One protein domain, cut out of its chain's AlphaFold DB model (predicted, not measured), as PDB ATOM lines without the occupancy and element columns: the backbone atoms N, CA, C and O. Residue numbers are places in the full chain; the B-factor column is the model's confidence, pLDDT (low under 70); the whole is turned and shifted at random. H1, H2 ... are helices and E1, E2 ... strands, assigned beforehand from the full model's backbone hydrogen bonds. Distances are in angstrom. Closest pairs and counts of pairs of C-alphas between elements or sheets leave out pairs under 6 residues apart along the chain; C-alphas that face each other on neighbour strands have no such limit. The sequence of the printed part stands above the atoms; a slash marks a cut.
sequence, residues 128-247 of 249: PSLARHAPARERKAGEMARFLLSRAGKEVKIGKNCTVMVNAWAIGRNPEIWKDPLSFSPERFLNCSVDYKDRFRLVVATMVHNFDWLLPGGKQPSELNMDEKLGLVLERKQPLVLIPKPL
ATOM      1  N   PRO A 128      66.472  24.892  74.145       79.69
ATOM      2  CA  PRO A 128      67.505  25.179  75.145       79.69
ATOM      3  C   PRO A 128      66.945  25.750  76.454       79.69
ATOM      4  O   PRO A 128      67.354  25.328  77.535       79.69
ATOM      5  N   SER A 129      65.980  26.674  76.377       81.75
ATOM      6  CA  SER A 129      65.317  27.230  77.564       81.75
ATOM      7  C   SER A 129      64.579  26.139  78.346       81.75
ATOM      8  O   SER A 129      64.687  26.018  79.569       81.75
ATOM      9  N   LEU A 130      63.907  25.235  77.632       77.31
ATOM     10  CA  LEU A 130      63.203  24.117  78.245       77.31
ATOM     11  C   LEU A 130      64.140  23.101  78.882       77.31
ATOM     12  O   LEU A 130      63.809  22.595  79.958       77.31
ATOM     13  N   ALA A 131      65.285  22.817  78.265       77.56
ATOM     14  CA  ALA A 131      66.319  21.977  78.857       77.56
ATOM     15  C   ALA A 131      66.873  22.615  80.142       77.56
ATOM     16  O   ALA A 131      66.927  21.956  81.176       77.56
ATOM     17  N   ARG A 132      67.155  23.925  80.127       80.88
ATOM     18  CA  ARG A 132      67.617  24.681  81.306       80.88
ATOM     19  C   ARG A 132      66.648  24.585  82.488       80.88
ATOM     20  O   ARG A 132      67.075  24.485  83.632       80.88
ATOM     21  N   HIS A 133      65.342  24.594  82.224       76.25
ATOM     22  CA  HIS A 133      64.315  24.474  83.263       76.25
ATOM     23  C   HIS A 133      63.933  23.026  83.619       76.25
ATOM     24  O   HIS A 133      63.061  22.832  84.468       76.25
ATOM     25  N   ALA A 134      64.547  22.008  83.003       76.19
ATOM     26  CA  ALA A 134      64.241  20.604  83.290       76.19
ATOM     27  C   ALA A 134      64.431  20.223  84.771       76.19
ATOM     28  O   ALA A 134      63.471  19.696  85.340       76.19
ATOM     29  N   PRO A 135      65.529  20.607  85.460       79.50
ATOM     30  CA  PRO A 135      65.731  20.231  86.863       79.50
ATOM     31  C   PRO A 135      64.635  20.762  87.795       79.50
ATOM     32  O   PRO A 135      64.197  20.085  88.724       79.50
ATOM     33  N   ALA A 136      64.132  21.974  87.540       79.38
ATOM     34  CA  ALA A 136      63.041  22.547  88.325       79.38
ATOM     35  C   ALA A 136      61.723  21.778  88.125       79.38
ATOM     36  O   ALA A 136      60.987  21.564  89.092       79.38
ATOM     37  N   ARG A 137      61.438  21.337  86.890       77.75
ATOM     38  CA  ARG A 137      60.255  20.518  86.584       77.75
ATOM     39  C   ARG A 137      60.354  19.137  87.225       77.75
ATOM     40  O   ARG A 137      59.398  18.711  87.865       77.75
ATOM     41  N   GLU A 138      61.504  18.481  87.110       76.12
ATOM     42  CA  GLU A 138      61.775  17.171  87.719       76.12
ATOM     43  C   GLU A 138      61.692  17.231  89.245       76.12
ATOM     44  O   GLU A 138      61.054  16.385  89.869       76.12
ATOM     45  N   ARG A 139      62.228  18.287  89.866       79.69
ATOM     46  CA  ARG A 139      62.091  18.497  91.311       79.69
ATOM     47  C   ARG A 139      60.627  18.620  91.735       79.69
ATOM     48  O   ARG A 139      60.219  17.957  92.687       79.69
ATOM     49  N   LYS A 140      59.822  19.435  91.038       81.00
ATOM     50  CA  LYS A 140      58.385  19.584  91.340       81.00
ATOM     51  C   LYS A 140      57.597  18.299  91.105       81.00
ATOM     52  O   LYS A 140      56.724  17.972  91.906       81.00
ATOM     53  N   ALA A 141      57.948  17.541  90.075       77.19
ATOM     54  CA  ALA A 141      57.415  16.206  89.845       77.19
ATOM     55  C   ALA A 141      57.727  15.246  91.001       77.19
ATOM     56  O   ALA A 141      56.829  14.580  91.509       77.19
ATOM     57  N   GLY A 142      58.980  15.219  91.458       77.62
ATOM     58  CA  GLY A 142      59.409  14.384  92.577       77.62
ATOM     59  C   GLY A 142      58.793  14.798  93.916       77.62
ATOM     60  O   GLY A 142      58.469  13.939  94.732       77.62
ATOM     61  N   GLU A 143      58.604  16.098  94.167       82.56
ATOM     62  CA  GLU A 143      57.849  16.607  95.329       82.56
ATOM     63  C   GLU A 143      56.405  16.088  95.323       82.56
ATOM     64  O   GLU A 143      55.921  15.587  96.336       82.56
ATOM     65  N   MET A 144      55.745  16.140  94.167       82.50
ATOM     66  CA  MET A 144      54.384  15.638  93.999       82.50
ATOM     67  C   MET A 144      54.294  14.118  94.171       82.50
ATOM     68  O   MET A 144      53.404  13.634  94.862       82.50
ATOM     69  N   ALA A 145      55.223  13.357  93.587       82.00
ATOM     70  CA  ALA A 145      55.262  11.905  93.742       82.00
ATOM     71  C   ALA A 145      55.435  11.510  95.217       82.00
ATOM     72  O   ALA A 145      54.679  10.688  95.726       82.00
ATOM     73  N   ARG A 146      56.359  12.160  95.941       85.19
ATOM     74  CA  ARG A 146      56.538  11.957  97.390       85.19
ATOM     75  C   ARG A 146      55.291  12.328  98.189       85.19
ATOM     76  O   ARG A 146      54.914  11.595  99.100       85.19
ATOM     77  N   PHE A 147      54.631  13.429  97.837       86.62
ATOM     78  CA  PHE A 147      53.357  13.809  98.442       86.62
ATOM     79  C   PHE A 147      52.293  12.719  98.249       86.62
ATOM     80  O   PHE A 147      51.682  12.297  99.229       86.62
ATOM     81  N   LEU A 148      52.113  12.212  97.028       86.75
ATOM     82  CA  LEU A 148      51.157  11.141  96.735       86.75
ATOM     83  C   LEU A 148      51.506   9.833  97.461       86.75
ATOM     84  O   LEU A 148      50.615   9.214  98.036       86.75
ATOM     85  N   LEU A 149      52.790   9.462  97.529       87.19
ATOM     86  CA  LEU A 149      53.262   8.309  98.308       87.19
ATOM     87  C   LEU A 149      52.919   8.451  99.799       87.19
ATOM     88  O   LEU A 149      52.368   7.532 100.395       87.19
ATOM     89  N   SER A 150      53.152   9.625 100.398       89.31
ATOM     90  CA  SER A 150      52.779   9.897 101.801       89.31
ATOM     91  C   SER A 150      51.266   9.860 102.066       89.31
ATOM     92  O   SER A 150      50.819   9.816 103.216       89.31
ATOM     93  N   ARG A 151      50.461   9.893 101.000       91.44
ATOM     94  CA  ARG A 151      49.002   9.804 101.026       91.44
ATOM     95  C   ARG A 151      48.491   8.450 100.530       91.44
ATOM     96  O   ARG A 151      47.293   8.332 100.292       91.44
ATOM     97  N   ALA A 152      49.354   7.441 100.407       91.25
ATOM     98  CA  ALA A 152      48.950   6.103  99.994       91.25
ATOM     99  C   ALA A 152      47.769   5.588 100.838       91.25
ATOM    100  O   ALA A 152      47.776   5.689 102.068       91.25
ATOM    101  N   GLY A 153      46.733   5.085 100.165       90.94
ATOM    102  CA  GLY A 153      45.512   4.585 100.810       90.94
ATOM    103  C   GLY A 153      44.603   5.660 101.423       90.94
ATOM    104  O   GLY A 153      43.586   5.320 102.021       90.94
ATOM    105  N   LYS A 154      44.929   6.953 101.281       92.31
ATOM    106  CA  LYS A 154      44.124   8.078 101.778       92.31
ATOM    107  C   LYS A 154      43.586   8.905 100.618       92.31
ATOM    108  O   LYS A 154      44.233   9.045  99.588       92.31
ATOM    109  N   GLU A 155      42.419   9.506 100.805       91.94
ATOM    110  CA  GLU A 155      41.833  10.389  99.799       91.94
ATOM    111  C   GLU A 155      42.686  11.644  99.565       91.94
ATOM    112  O   GLU A 155      43.126  12.320 100.502       91.94
ATOM    113  N   VAL A 156      42.878  11.989  98.292       89.69
ATOM    114  CA  VAL A 156      43.597  13.175  97.831       89.69
ATOM    115  C   VAL A 156      42.730  13.937  96.837       89.69
ATOM    116  O   VAL A 156      42.249  13.386  95.850       89.69
ATOM    117  N   LYS A 157      42.567  15.243  97.073       87.62
ATOM    118  CA  LYS A 157      41.915  16.158  96.129       87.62
ATOM    119  C   LYS A 157      42.917  16.586  95.055       87.62
ATOM    120  O   LYS A 157      43.794  17.410  95.319       87.62
ATOM    121  N   ILE A 158      42.766  16.055  93.849       79.25
ATOM    122  CA  ILE A 158      43.561  16.392  92.669       79.25
ATOM    123  C   ILE A 158      43.026  17.705  92.081       79.25
ATOM    124  O   ILE A 158      41.879  17.794  91.642       79.25
ATOM    125  N   GLY A 159      43.841  18.761  92.130       71.75
ATOM    126  CA  GLY A 159      43.463  20.097  91.667       71.75
ATOM    127  C   GLY A 159      44.441  21.166  92.145       71.75
ATOM    128  O   GLY A 159      45.511  21.320  91.574       71.75
ATOM    129  N   LYS A 160      44.117  21.885  93.226       59.66
ATOM    130  CA  LYS A 160      44.896  23.058  93.681       59.66
ATOM    131  C   LYS A 160      46.346  22.763  94.086       59.66
ATOM    132  O   LYS A 160      47.210  23.605  93.881       59.66
ATOM    133  N   ASN A 161      46.609  21.574  94.627       53.50
ATOM    134  CA  ASN A 161      47.937  21.180  95.111       53.50
ATOM    135  C   ASN A 161      48.608  20.139  94.207       53.50
ATOM    136  O   ASN A 161      49.681  19.656  94.553       53.50
ATOM    137  N   CYS A 162      47.979  19.787  93.075       61.59
ATOM    138  CA  CYS A 162      48.413  18.722  92.168       61.59
ATOM    139  C   CYS A 162      48.679  19.225  90.740       61.59
ATOM    140  O   CYS A 162      48.462  18.501  89.772       61.59
ATOM    141  N   THR A 163      49.123  20.474  90.594       60.09
ATOM    142  CA  THR A 163      49.325  21.089  89.277       60.09
ATOM    143  C   THR A 163      50.726  20.807  88.752       60.09
ATOM    144  O   THR A 163      51.719  21.296  89.291       60.09
ATOM    145  N   VAL A 164      50.806  20.067  87.649       57.44
ATOM    146  CA  VAL A 164      52.024  19.952  86.842       57.44
ATOM    147  C   VAL A 164      51.845  20.842  85.623       57.44
ATOM    148  O   VAL A 164      50.978  20.591  84.787       57.44
ATOM    149  N   MET A 165      52.652  21.899  85.514       54.31
ATOM    150  CA  MET A 165      52.591  22.769  84.346       54.31
ATOM    151  C   MET A 165      53.339  22.119  83.184       54.31
ATOM    152  O   MET A 165      54.564  21.988  83.181       54.31
ATOM    153  N   VAL A 166      52.562  21.686  82.203       55.00
ATOM    154  CA  VAL A 166      53.025  21.045  80.980       55.00
ATOM    155  C   VAL A 166      53.218  22.104  79.900       55.00
ATOM    156  O   VAL A 166      52.284  22.839  79.586       55.00
ATOM    157  N   ASN A 167      54.399  22.178  79.278       60.91
ATOM    158  CA  ASN A 167      54.582  23.030  78.101       60.91
ATOM    159  C   ASN A 167      53.975  22.360  76.858       60.91
ATOM    160  O   ASN A 167      54.677  21.746  76.053       60.91
ATOM    161  N   ALA A 168      52.656  22.495  76.707       58.12
ATOM    162  CA  ALA A 168      51.906  21.942  75.582       58.12
ATOM    163  C   ALA A 168      52.429  22.432  74.218       58.12
ATOM    164  O   ALA A 168      52.433  21.679  73.245       58.12
ATOM    165  N   TRP A 169      52.929  23.671  74.148       61.22
ATOM    166  CA  TRP A 169      53.454  24.263  72.914       61.22
ATOM    167  C   TRP A 169      54.737  23.585  72.428       61.22
ATOM    168  O   TRP A 169      54.896  23.354  71.229       61.22
ATOM    169  N   ALA A 170      55.640  23.272  73.357       64.75
ATOM    170  CA  ALA A 170      56.873  22.555  73.067       64.75
ATOM    171  C   ALA A 170      56.608  21.097  72.695       64.75
ATOM    172  O   ALA A 170      57.197  20.598  71.741       64.75
ATOM    173  N   ILE A 171      55.679  20.438  73.400       63.28
ATOM    174  CA  ILE A 171      55.273  19.063  73.089       63.28
ATOM    175  C   ILE A 171      54.749  18.990  71.668       63.28
ATOM    176  O   ILE A 171      55.264  18.202  70.887       63.28
ATOM    177  N   GLY A 172      53.779  19.838  71.315       62.59
ATOM    178  CA  GLY A 172      53.158  19.828  69.992       62.59
ATOM    179  C   GLY A 172      54.111  20.158  68.840       62.59
ATOM    180  O   GLY A 172      53.711  20.034  67.691       62.59
ATOM    181  N   ARG A 173      55.351  20.590  69.122       66.50
ATOM    182  CA  ARG A 173      56.358  20.940  68.110       66.50
ATOM    183  C   ARG A 173      57.644  20.117  68.174       66.50
ATOM    184  O   ARG A 173      58.565  20.409  67.414       66.50
ATOM    185  N   ASN A 174      57.728  19.123  69.055       68.31
ATOM    186  CA  ASN A 174      58.932  18.311  69.185       68.31
ATOM    187  C   ASN A 174      59.029  17.300  68.018       68.31
ATOM    188  O   ASN A 174      58.178  16.410  67.951       68.31
ATOM    189  N   PRO A 175      60.042  17.396  67.128       74.12
ATOM    190  CA  PRO A 175      60.227  16.448  66.026       74.12
ATOM    191  C   PRO A 175      60.600  15.035  66.490       74.12
ATOM    192  O   PRO A 175      60.398  14.095  65.732       74.12
ATOM    193  N   GLU A 176      61.100  14.868  67.720       65.75
ATOM    194  CA  GLU A 176      61.328  13.542  68.314       65.75
ATOM    195  C   GLU A 176      60.005  12.829  68.649       65.75
ATOM    196  O   GLU A 176      59.972  11.608  68.729       65.75
ATOM    197  N   ILE A 177      58.916  13.581  68.869       62.66
ATOM    198  CA  ILE A 177      57.618  13.048  69.327       62.66
ATOM    199  C   ILE A 177      56.598  13.010  68.186       62.66
ATOM    200  O   ILE A 177      55.819  12.067  68.073       62.66
ATOM    201  N   TRP A 178      56.577  14.037  67.337       67.25
ATOM    202  CA  TRP A 178      55.604  14.155  66.256       67.25
ATOM    203  C   TRP A 178      56.300  14.136  64.907       67.25
ATOM    204  O   TRP A 178      57.119  15.004  64.615       67.25
ATOM    205  N   LYS A 179      55.881  13.212  64.037       78.06
ATOM    206  CA  LYS A 179      56.201  13.281  62.609       78.06
ATOM    207  C   LYS A 179      55.627  14.573  62.024       78.06
ATOM    208  O   LYS A 179      54.432  14.829  62.185       78.06
ATOM    209  N   ASP A 180      56.457  15.362  61.350       82.19
ATOM    210  CA  ASP A 180      56.087  16.654  60.756       82.19
ATOM    211  C   ASP A 180      55.428  17.613  61.778       82.19
ATOM    212  O   ASP A 180      54.295  18.058  61.577       82.19
ATOM    213  N   PRO A 181      56.111  17.960  62.888       77.31
ATOM    214  CA  PRO A 181      55.521  18.620  64.065       77.31
ATOM    215  C   PRO A 181      55.033  20.054  63.803       77.31
ATOM    216  O   PRO A 181      54.295  20.643  64.589       77.31
ATOM    217  N   LEU A 182      55.496  20.659  62.712       79.81
ATOM    218  CA  LEU A 182      55.095  22.000  62.294       79.81
ATOM    219  C   LEU A 182      53.932  21.971  61.297       79.81
ATOM    220  O   LEU A 182      53.387  23.026  60.973       79.81
ATOM    221  N   SER A 183      53.543  20.786  60.818       82.50
ATOM    222  CA  SER A 183      52.400  20.619  59.930       82.50
ATOM    223  C   SER A 183      51.091  20.632  60.724       82.50
ATOM    224  O   SER A 183      50.969  20.012  61.780       82.50
ATOM    225  N   PHE A 184      50.083  21.339  60.211       81.00
ATOM    226  CA  PHE A 184      48.721  21.198  60.717       81.00
ATOM    227  C   PHE A 184      48.154  19.866  60.220       81.00
ATOM    228  O   PHE A 184      47.868  19.722  59.032       81.00
ATOM    229  N   SER A 185      48.047  18.899  61.127       78.50
ATOM    230  CA  SER A 185      47.554  17.548  60.854       78.50
ATOM    231  C   SER A 185      46.724  17.084  62.058       78.50
ATOM    232  O   SER A 185      47.219  16.335  62.894       78.50
ATOM    233  N   PRO A 186      45.500  17.611  62.225       74.88
ATOM    234  CA  PRO A 186      44.600  17.275  63.333       74.88
ATOM    235  C   PRO A 186      44.226  15.787  63.394       74.88
ATOM    236  O   PRO A 186      43.972  15.256  64.471       74.88
ATOM    237  N   GLU A 187      44.248  15.082  62.266       77.50
ATOM    238  CA  GLU A 187      43.938  13.654  62.177       77.50
ATOM    239  C   GLU A 187      44.921  12.798  62.984       77.50
ATOM    240  O   GLU A 187      44.564  11.716  63.452       77.50
ATOM    241  N   ARG A 188      46.138  13.305  63.235       73.56
ATOM    242  CA  ARG A 188      47.142  12.620  64.060       73.56
ATOM    243  C   ARG A 188      46.699  12.390  65.494       73.56
ATOM    244  O   ARG A 188      47.362  11.625  66.177       73.56
ATOM    245  N   PHE A 189      45.642  13.056  65.955       68.31
ATOM    246  CA  PHE A 189      45.089  12.889  67.297       68.31
ATOM    247  C   PHE A 189      43.920  11.895  67.340       68.31
ATOM    248  O   PHE A 189      43.577  11.435  68.421       68.31
ATOM    249  N   LEU A 190      43.328  11.539  66.193       60.16
ATOM    250  CA  LEU A 190      42.125  10.699  66.136       60.16
ATOM    251  C   LEU A 190      42.431   9.206  66.313       60.16
ATOM    252  O   LEU A 190      41.664   8.507  66.960       60.16
ATOM    253  N   ASN A 191      43.575   8.742  65.798       52.06
ATOM    254  CA  ASN A 191      44.011   7.336  65.849       52.06
ATOM    255  C   ASN A 191      45.435   7.203  66.419       52.06
ATOM    256  O   ASN A 191      46.206   6.322  66.037       52.06
ATOM    257  N   CYS A 192      45.825   8.149  67.274       51.66
ATOM    258  CA  CYS A 192      47.185   8.278  67.776       51.66
ATOM    259  C   CYS A 192      47.520   7.161  68.772       51.66
ATOM    260  O   CYS A 192      47.105   7.221  69.926       51.66
ATOM    261  N   SER A 193      48.322   6.180  68.357       47.66
ATOM    262  CA  SER A 193      48.988   5.245  69.273       47.66
ATOM    263  C   SER A 193      50.328   5.773  69.791       47.66
ATOM    264  O   SER A 193      51.065   4.994  70.391       47.66
ATOM    265  N   VAL A 194      50.668   7.054  69.531       49.31
ATOM    266  CA  VAL A 194      51.972   7.649  69.880       49.31
ATOM    267  C   VAL A 194      52.300   7.308  71.325       49.31
ATOM    268  O   VAL A 194      51.657   7.775  72.264       49.31
ATOM    269  N   ASP A 195      53.297   6.441  71.472       50.12
ATOM    270  CA  ASP A 195      53.793   5.988  72.754       50.12
ATOM    271  C   ASP A 195      54.559   7.172  73.344       50.12
ATOM    272  O   ASP A 195      55.611   7.571  72.847       50.12
ATOM    273  N   TYR A 196      53.969   7.813  74.352       47.12
ATOM    274  CA  TYR A 196      54.385   9.090  74.939       47.12
ATOM    275  C   TYR A 196      55.764   9.041  75.650       47.12
ATOM    276  O   TYR A 196      55.997   9.814  76.582       47.12
ATOM    277  N   LYS A 197      56.670   8.115  75.284       42.31
ATOM    278  CA  LYS A 197      57.674   7.535  76.183       42.31
ATOM    279  C   LYS A 197      58.811   8.402  76.652       42.31
ATOM    280  O   LYS A 197      59.090   8.369  77.848       42.31
ATOM    281  N   ASP A 198      59.430   9.198  75.796       42.88
ATOM    282  CA  ASP A 198      60.860   9.361  76.065       42.88
ATOM    283  C   ASP A 198      61.275  10.607  76.845       42.88
ATOM    284  O   ASP A 198      62.352  10.591  77.430       42.88
ATOM    285  N   ARG A 199      60.450  11.660  76.987       47.75
ATOM    286  CA  ARG A 199      60.831  12.810  77.855       47.75
ATOM    287  C   ARG A 199      59.696  13.515  78.607       47.75
ATOM    288  O   ARG A 199      59.955  14.211  79.583       47.75
ATOM    289  N   PHE A 200      58.434  13.336  78.203       47.62
ATOM    290  CA  PHE A 200      57.273  13.941  78.880       47.62
ATOM    291  C   PHE A 200      56.527  12.965  79.815       47.62
ATOM    292  O   PHE A 200      55.819  13.379  80.737       47.62
ATOM    293  N   ARG A 201      56.754  11.658  79.629       44.44
ATOM    294  CA  ARG A 201      56.165  10.567  80.417       44.44
ATOM    295  C   ARG A 201      56.521  10.619  81.902       44.44
ATOM    296  O   ARG A 201      55.737  10.198  82.739       44.44
ATOM    297  N   LEU A 202      57.669  11.184  82.256       46.19
ATOM    298  CA  LEU A 202      58.230  11.009  83.594       46.19
ATOM    299  C   LEU A 202      57.507  11.745  84.728       46.19
ATOM    300  O   LEU A 202      57.850  11.516  85.883       46.19
ATOM    301  N   VAL A 203      56.521  12.603  84.456       51.88
ATOM    302  CA  VAL A 203      55.813  13.315  85.532       51.88
ATOM    303  C   VAL A 203      54.355  12.905  85.618       51.88
ATOM    304  O   VAL A 203      53.973  12.234  86.568       51.88
ATOM    305  N   VAL A 204      53.539  13.283  84.630       54.06
ATOM    306  CA  VAL A 204      52.111  12.932  84.633       54.06
ATOM    307  C   VAL A 204      51.945  11.437  84.416       54.06
ATOM    308  O   VAL A 204      51.192  10.811  85.146       54.06
ATOM    309  N   ALA A 205      52.686  10.841  83.482       49.78
ATOM    310  CA  ALA A 205      52.590   9.405  83.278       49.78
ATOM    311  C   ALA A 205      53.268   8.620  84.409       49.78
ATOM    312  O   ALA A 205      52.751   7.583  84.768       49.78
ATOM    313  N   THR A 206      54.326   9.114  85.060       54.62
ATOM    314  CA  THR A 206      54.829   8.524  86.320       54.62
ATOM    315  C   THR A 206      53.780   8.582  87.427       54.62
ATOM    316  O   THR A 206      53.602   7.613  88.148       54.62
ATOM    317  N   MET A 207      53.023   9.675  87.563       63.44
ATOM    318  CA  MET A 207      51.922   9.738  88.534       63.44
ATOM    319  C   MET A 207      50.753   8.830  88.153       63.44
ATOM    320  O   MET A 207      50.158   8.208  89.020       63.44
ATOM    321  N   VAL A 208      50.413   8.730  86.871       65.38
ATOM    322  CA  VAL A 208      49.318   7.872  86.402       65.38
ATOM    323  C   VAL A 208      49.715   6.391  86.421       65.38
ATOM    324  O   VAL A 208      48.877   5.561  86.741       65.38
ATOM    325  N   HIS A 209      50.972   6.055  86.124       65.12
ATOM    326  CA  HIS A 209      51.464   4.679  86.000       65.12
ATOM    327  C   HIS A 209      52.155   4.128  87.244       65.12
ATOM    328  O   HIS A 209      52.348   2.925  87.285       65.12
ATOM    329  N   ASN A 210      52.550   4.930  88.237       73.69
ATOM    330  CA  ASN A 210      53.118   4.387  89.483       73.69
ATOM    331  C   ASN A 210      52.059   4.137  90.560       73.69
ATOM    332  O   ASN A 210      52.390   3.655  91.643       73.69
ATOM    333  N   PHE A 211      50.805   4.497  90.298       83.00
ATOM    334  CA  PHE A 211      49.722   4.338  91.251       83.00
ATOM    335  C   PHE A 211      48.512   3.702  90.573       83.00
ATOM    336  O   PHE A 211      48.049   4.179  89.541       83.00
ATOM    337  N   ASP A 212      47.958   2.682  91.216       87.44
ATOM    338  CA  ASP A 212      46.561   2.317  91.063       87.44
ATOM    339  C   ASP A 212      45.717   3.428  91.689       87.44
ATOM    340  O   ASP A 212      45.790   3.702  92.891       87.44
ATOM    341  N   TRP A 213      44.916   4.100  90.871       88.38
ATOM    342  CA  TRP A 213      44.035   5.162  91.337       88.38
ATOM    343  C   TRP A 213      42.659   4.594  91.644       88.38
ATOM    344  O   TRP A 213      41.942   4.157  90.747       88.38
ATOM    345  N   LEU A 214      42.281   4.626  92.918       91.19
ATOM    346  CA  LEU A 214      40.971   4.168  93.366       91.19
ATOM    347  C   LEU A 214      40.047   5.357  93.607       91.19
ATOM    348  O   LEU A 214      40.484   6.433  94.025       91.19
ATOM    349  N   LEU A 215      38.752   5.152  93.381       92.31
ATOM    350  CA  LEU A 215      37.739   6.118  93.777       92.31
ATOM    351  C   LEU A 215      37.279   5.858  95.217       92.31
ATOM    352  O   LEU A 215      37.127   4.699  95.619       92.31
ATOM    353  N   PRO A 216      37.021   6.923  95.995       91.19
ATOM    354  CA  PRO A 216      36.414   6.805  97.312       91.19
ATOM    355  C   PRO A 216      35.133   5.969  97.297       91.19
ATOM    356  O   PRO A 216      34.291   6.122  96.410       91.19
ATOM    357  N   GLY A 217      34.975   5.103  98.300       90.00
ATOM    358  CA  GLY A 217      33.772   4.285  98.465       90.00
ATOM    359  C   GLY A 217      33.562   3.215  97.389       90.00
ATOM    360  O   GLY A 217      32.439   2.754  97.234       90.00
ATOM    361  N   GLY A 218      34.601   2.836  96.632       86.00
ATOM    362  CA  GLY A 218      34.510   1.768  95.627       86.00
ATOM    363  C   GLY A 218      33.737   2.146  94.361       86.00
ATOM    364  O   GLY A 218      33.351   1.262  93.600       86.00
ATOM    365  N   LYS A 219      33.508   3.446  94.134       90.31
ATOM    366  CA  LYS A 219      32.841   3.948  92.928       90.31
ATOM    367  C   LYS A 219      33.593   3.544  91.662       90.31
ATOM    368  O   LYS A 219      34.820   3.451  91.656       90.31
ATOM    369  N   GLN A 220      32.858   3.393  90.572       89.56
ATOM    370  CA  GLN A 220      33.410   3.164  89.245       89.56
ATOM    371  C   GLN A 220      33.691   4.482  88.507       89.56
ATOM    372  O   GLN A 220      33.027   5.490  88.757       89.56
ATOM    373  N   PRO A 221      34.644   4.512  87.552       85.50
ATOM    374  CA  PRO A 221      34.948   5.711  86.764       85.50
ATOM    375  C   PRO A 221      33.741   6.322  86.041       85.50
ATOM    376  O   PRO A 221      33.680   7.540  85.884       85.50
ATOM    377  N   SER A 222      32.766   5.501  85.637       87.44
ATOM    378  CA  SER A 222      31.512   5.946  85.012       87.44
ATOM    379  C   SER A 222      30.620   6.772  85.945       87.44
ATOM    380  O   SER A 222      29.788   7.539  85.469       87.44
ATOM    381  N   GLU A 223      30.807   6.658  87.262       87.44
ATOM    382  CA  GLU A 223      30.056   7.404  88.278       87.44
ATOM    383  C   GLU A 223      30.675   8.778  88.586       87.44
ATOM    384  O   GLU A 223      30.150   9.547  89.398       87.44
ATOM    385  N   LEU A 224      31.811   9.116  87.968       87.12
ATOM    386  CA  LEU A 224      32.451  10.411  88.157       87.12
ATOM    387  C   LEU A 224      31.598  11.538  87.569       87.12
ATOM    388  O   LEU A 224      31.262  11.542  86.387       87.12
ATOM    389  N   ASN A 225      31.345  12.579  88.368       85.00
ATOM    390  CA  ASN A 225      30.750  13.808  87.852       85.00
ATOM    391  C   ASN A 225      31.754  14.517  86.927       85.00
ATOM    392  O   ASN A 225      32.739  15.093  87.397       85.00
ATOM    393  N   MET A 226      31.500  14.461  85.622       84.44
ATOM    394  CA  MET A 226      32.297  15.111  84.575       84.44
ATOM    395  C   MET A 226      31.777  16.509  84.218       84.44
ATOM    396  O   MET A 226      32.130  17.042  83.171       84.44
ATOM    397  N   ASP A 227      30.916  17.103  85.046       82.25
ATOM    398  CA  ASP A 227      30.398  18.434  84.762       82.25
ATOM    399  C   ASP A 227      31.509  19.467  84.925       82.25
ATOM    400  O   ASP A 227      32.384  19.360  85.788       82.25
ATOM    401  N   GLU A 228      31.448  20.498  84.097       77.00
ATOM    402  CA  GLU A 228      32.478  21.521  83.993       77.00
ATOM    403  C   GLU A 228      31.955  22.855  84.528       77.00
ATOM    404  O   GLU A 228      30.764  23.170  84.447       77.00
ATOM    405  N   LYS A 229      32.861  23.661  85.074       75.19
ATOM    406  CA  LYS A 229      32.636  25.074  85.340       75.19
ATOM    407  C   LYS A 229      33.263  25.873  84.202       75.19
ATOM    408  O   LYS A 229      34.460  25.767  83.944       75.19
ATOM    409  N   LEU A 230      32.451  26.708  83.558       65.88
ATOM    410  CA  LEU A 230      32.935  27.681  82.584       65.88
ATOM    411  C   LEU A 230      33.832  28.712  83.285       65.88
ATOM    412  O   LEU A 230      33.432  29.354  84.258       65.88
ATOM    413  N   GLY A 231      35.050  28.853  82.776       63.94
ATOM    414  CA  GLY A 231      36.080  29.758  83.270       63.94
ATOM    415  C   GLY A 231      37.115  30.032  82.183       63.94
ATOM    416  O   GLY A 231      36.910  29.682  81.021       63.94
ATOM    417  N   LEU A 232      38.235  30.660  82.552       62.50
ATOM    418  CA  LEU A 232      39.352  30.885  81.625       62.50
ATOM    419  C   LEU A 232      39.910  29.570  81.064       62.50
ATOM    420  O   LEU A 232      40.314  29.486  79.907       62.50
ATOM    421  N   VAL A 233      39.913  28.556  81.921       63.00
ATOM    422  CA  VAL A 233      40.208  27.164  81.617       63.00
ATOM    423  C   VAL A 233      38.966  26.372  82.021       63.00
ATOM    424  O   VAL A 233      38.329  26.702  83.024       63.00
ATOM    425  N   LEU A 234      38.597  25.362  81.230       65.00
ATOM    426  CA  LEU A 234      37.553  24.419  81.623       65.00
ATOM    427  C   LEU A 234      38.046  23.628  82.834       65.00
ATOM    428  O   LEU A 234      39.046  22.914  82.763       65.00
ATOM    429  N   GLU A 235      37.350  23.782  83.954       72.31
ATOM    430  CA  GLU A 235      37.647  23.077  85.198       72.31
ATOM    431  C   GLU A 235      36.496  22.140  85.538       72.31
ATOM    432  O   GLU A 235      35.336  22.442  85.261       72.31
ATOM    433  N   ARG A 236      36.786  21.018  86.205       79.12
ATOM    434  CA  ARG A 236      35.719  20.183  86.766       79.12
ATOM    435  C   ARG A 236      34.931  20.988  87.795       79.12
ATOM    436  O   ARG A 236      35.510  21.641  88.662       79.12
ATOM    437  N   LYS A 237      33.604  20.879  87.751       83.25
ATOM    438  CA  LYS A 237      32.690  21.490  88.723       83.25
ATOM    439  C   LYS A 237      32.960  20.980  90.137       83.25
ATOM    440  O   LYS A 237      32.873  21.744  91.096       83.25
ATOM    441  N   GLN A 238      33.304  19.700  90.257       84.75
ATOM    442  CA  GLN A 238      33.734  19.075  91.503       84.75
ATOM    443  C   GLN A 238      35.200  18.632  91.381       84.75
ATOM    444  O   GLN A 238      35.544  17.968  90.396       84.75
ATOM    445  N   PRO A 239      36.069  18.971  92.356       84.62
ATOM    446  CA  PRO A 239      37.446  18.492  92.372       84.62
ATOM    447  C   PRO A 239      37.501  16.968  92.295       84.62
ATOM    448  O   PRO A 239      36.715  16.283  92.950       84.62
ATOM    449  N   LEU A 240      38.446  16.441  91.522       87.31
ATOM    450  CA  LEU A 240      38.650  15.003  91.433       87.31
ATOM    451  C   LEU A 240      39.272  14.510  92.744       87.31
ATOM    452  O   LEU A 240      40.314  15.013  93.160       87.31
ATOM    453  N   VAL A 241      38.635  13.543  93.399       89.31
ATOM    454  CA  VAL A 241      39.160  12.912  94.615       89.31
ATOM    455  C   VAL A 241      39.552  11.489  94.278       89.31
ATOM    456  O   VAL A 241      38.707  10.722  93.826       89.31
ATOM    457  N   LEU A 242      40.821  11.155  94.490       91.12
ATOM    458  CA  LEU A 242      41.362   9.824  94.239       91.12
ATOM    459  C   LEU A 242      42.119   9.324  95.463       91.12
ATOM    460  O   LEU A 242      42.642  10.114  96.249       91.12
ATOM    461  N   ILE A 243      42.227   8.009  95.585       91.81
ATOM    462  CA  ILE A 243      43.092   7.339  96.548       91.81
ATOM    463  C   ILE A 243      44.271   6.758  95.760       91.81
ATOM    464  O   ILE A 243      44.061   5.840  94.964       91.81
ATOM    465  N   PRO A 244      45.498   7.283  95.931       91.62
ATOM    466  CA  PRO A 244      46.674   6.696  95.315       91.62
ATOM    467  C   PRO A 244      47.027   5.394  96.040       91.62
ATOM    468  O   PRO A 244      47.230   5.380  97.257       91.62
ATOM    469  N   LYS A 245      47.141   4.298  95.298       90.31
ATOM    470  CA  LYS A 245      47.708   3.038  95.775       90.31
ATOM    471  C   LYS A 245      48.984   2.775  94.977       90.31
ATOM    472  O   LYS A 245      48.887   2.535  93.782       90.31
ATOM    473  N   PRO A 246      50.177   2.862  95.584       86.56
ATOM    474  CA  PRO A 246      51.419   2.604  94.866       86.56
ATOM    475  C   PRO A 246      51.380   1.220  94.214       86.56
ATOM    476  O   PRO A 246      51.012   0.241  94.867       86.56
ATOM    477  N   LEU A 247      51.750   1.151  92.938       79.50
ATOM    478  CA  LEU A 247      52.028  -0.117  92.283       79.50
ATOM    479  C   LEU A 247      53.306  -0.655  92.918       79.50
ATOM    480  O   LEU A 247      54.370  -0.057  92.777       79.50
TER     481      LEU A 247
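AT A GLANCE: This is residues 128 to 247 of the 249 residues of the protein "Hypothetical protein" of Spirodela intermedia (UniProt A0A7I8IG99). A long helix, H2, makes the base of a loose U, with a small three-stranded sheet near its last residues and the short helix H5 near it. From this base two loop-rich arms reach away at opposite ends: residues 172 to 203, with H4 among them, and the stretch from 215 to 239; the room between the arms is open. The printed part has 120 residues, with five named helices and three named strands in the order H1 H2 E1 H3 H4 H5 E2 E3, and the sheet's order is E1, E3, E2, antiparallel throughout. The class is mixed, helices and strands, with under half of the residues, 50, in named elements. The whole is only just loose, close to compact, with a radius of gyration of the C-alphas of 16.5 A and spans of 46 by 31 by 29 A.

HOW THE PARTS SIT: Start at H1, residues 128 to 132, which meets H2, residues 134 to 150, only through their link. With its residues 145 to 150, H2 only grazes the sheet of E1, residues 156 to 158, E3, residues 240 to 246, and E2, residues 211 to 214; the closest C-alphas of H2 and E3 are those of Leu 148 and Pro 244, 6.5 A apart. E3 is the inner strand, and its pairing is staggered: residues 240 to 242 pair with E1, and residues 243 to 246 with E2. Across E1 and E3, look for N 156 and O 242, 2.8 A apart and within hydrogen-bond range. E2 and E3 form a hairpin, where N 212 and O 245 are within hydrogen-bond range at 2.7 A. H3, residues 168 to 171, and H4, residues 186 to 189, are apart from each other and from H2. H5, residues 204 to 209, only grazes the sheet and is close to H2 but not clearly touching it, with the closest C-alphas, of Ala 145 and Met 207, 6.6 A apart. H2 and H5 run the same way at a steep tilt of 39 degrees. In H1, H2 and H5 every O i to N i+4 pair is within hydrogen-bond range; H3 and H4 are too short for such a pair.

IN THESE COORDINATES: Find C-alpha 128 at (67.505, 25.179, 75.145), where H1 begins. H2 runs 24.3 A from C-alpha 134 to C-alpha 150 at (52.779, 9.897, 101.801). E3 runs 18.1 A and ends at C-alpha 246, at (51.419, 2.604, 94.866); E2 is 9.0 A long and H5 8.4 A.

THE WHOLE: The two C-alphas farthest apart, of Pro 128 and Gly 217, are 46.0 A apart. The printed part has no cut. The links H3 to H4, H4 to H5 and E2 to E3 are long; in the last, residues 228 to 229 pair antiparallel with residues 235 to 236. Residues 131 to 136, of which 134 to 136 belong to H2, stand free. The model's mean pLDDT of the printed part is 73.8, and 44 residues are under 70: residues 160 to 174, 176 to 178, 189 to 209 and 230 to 234.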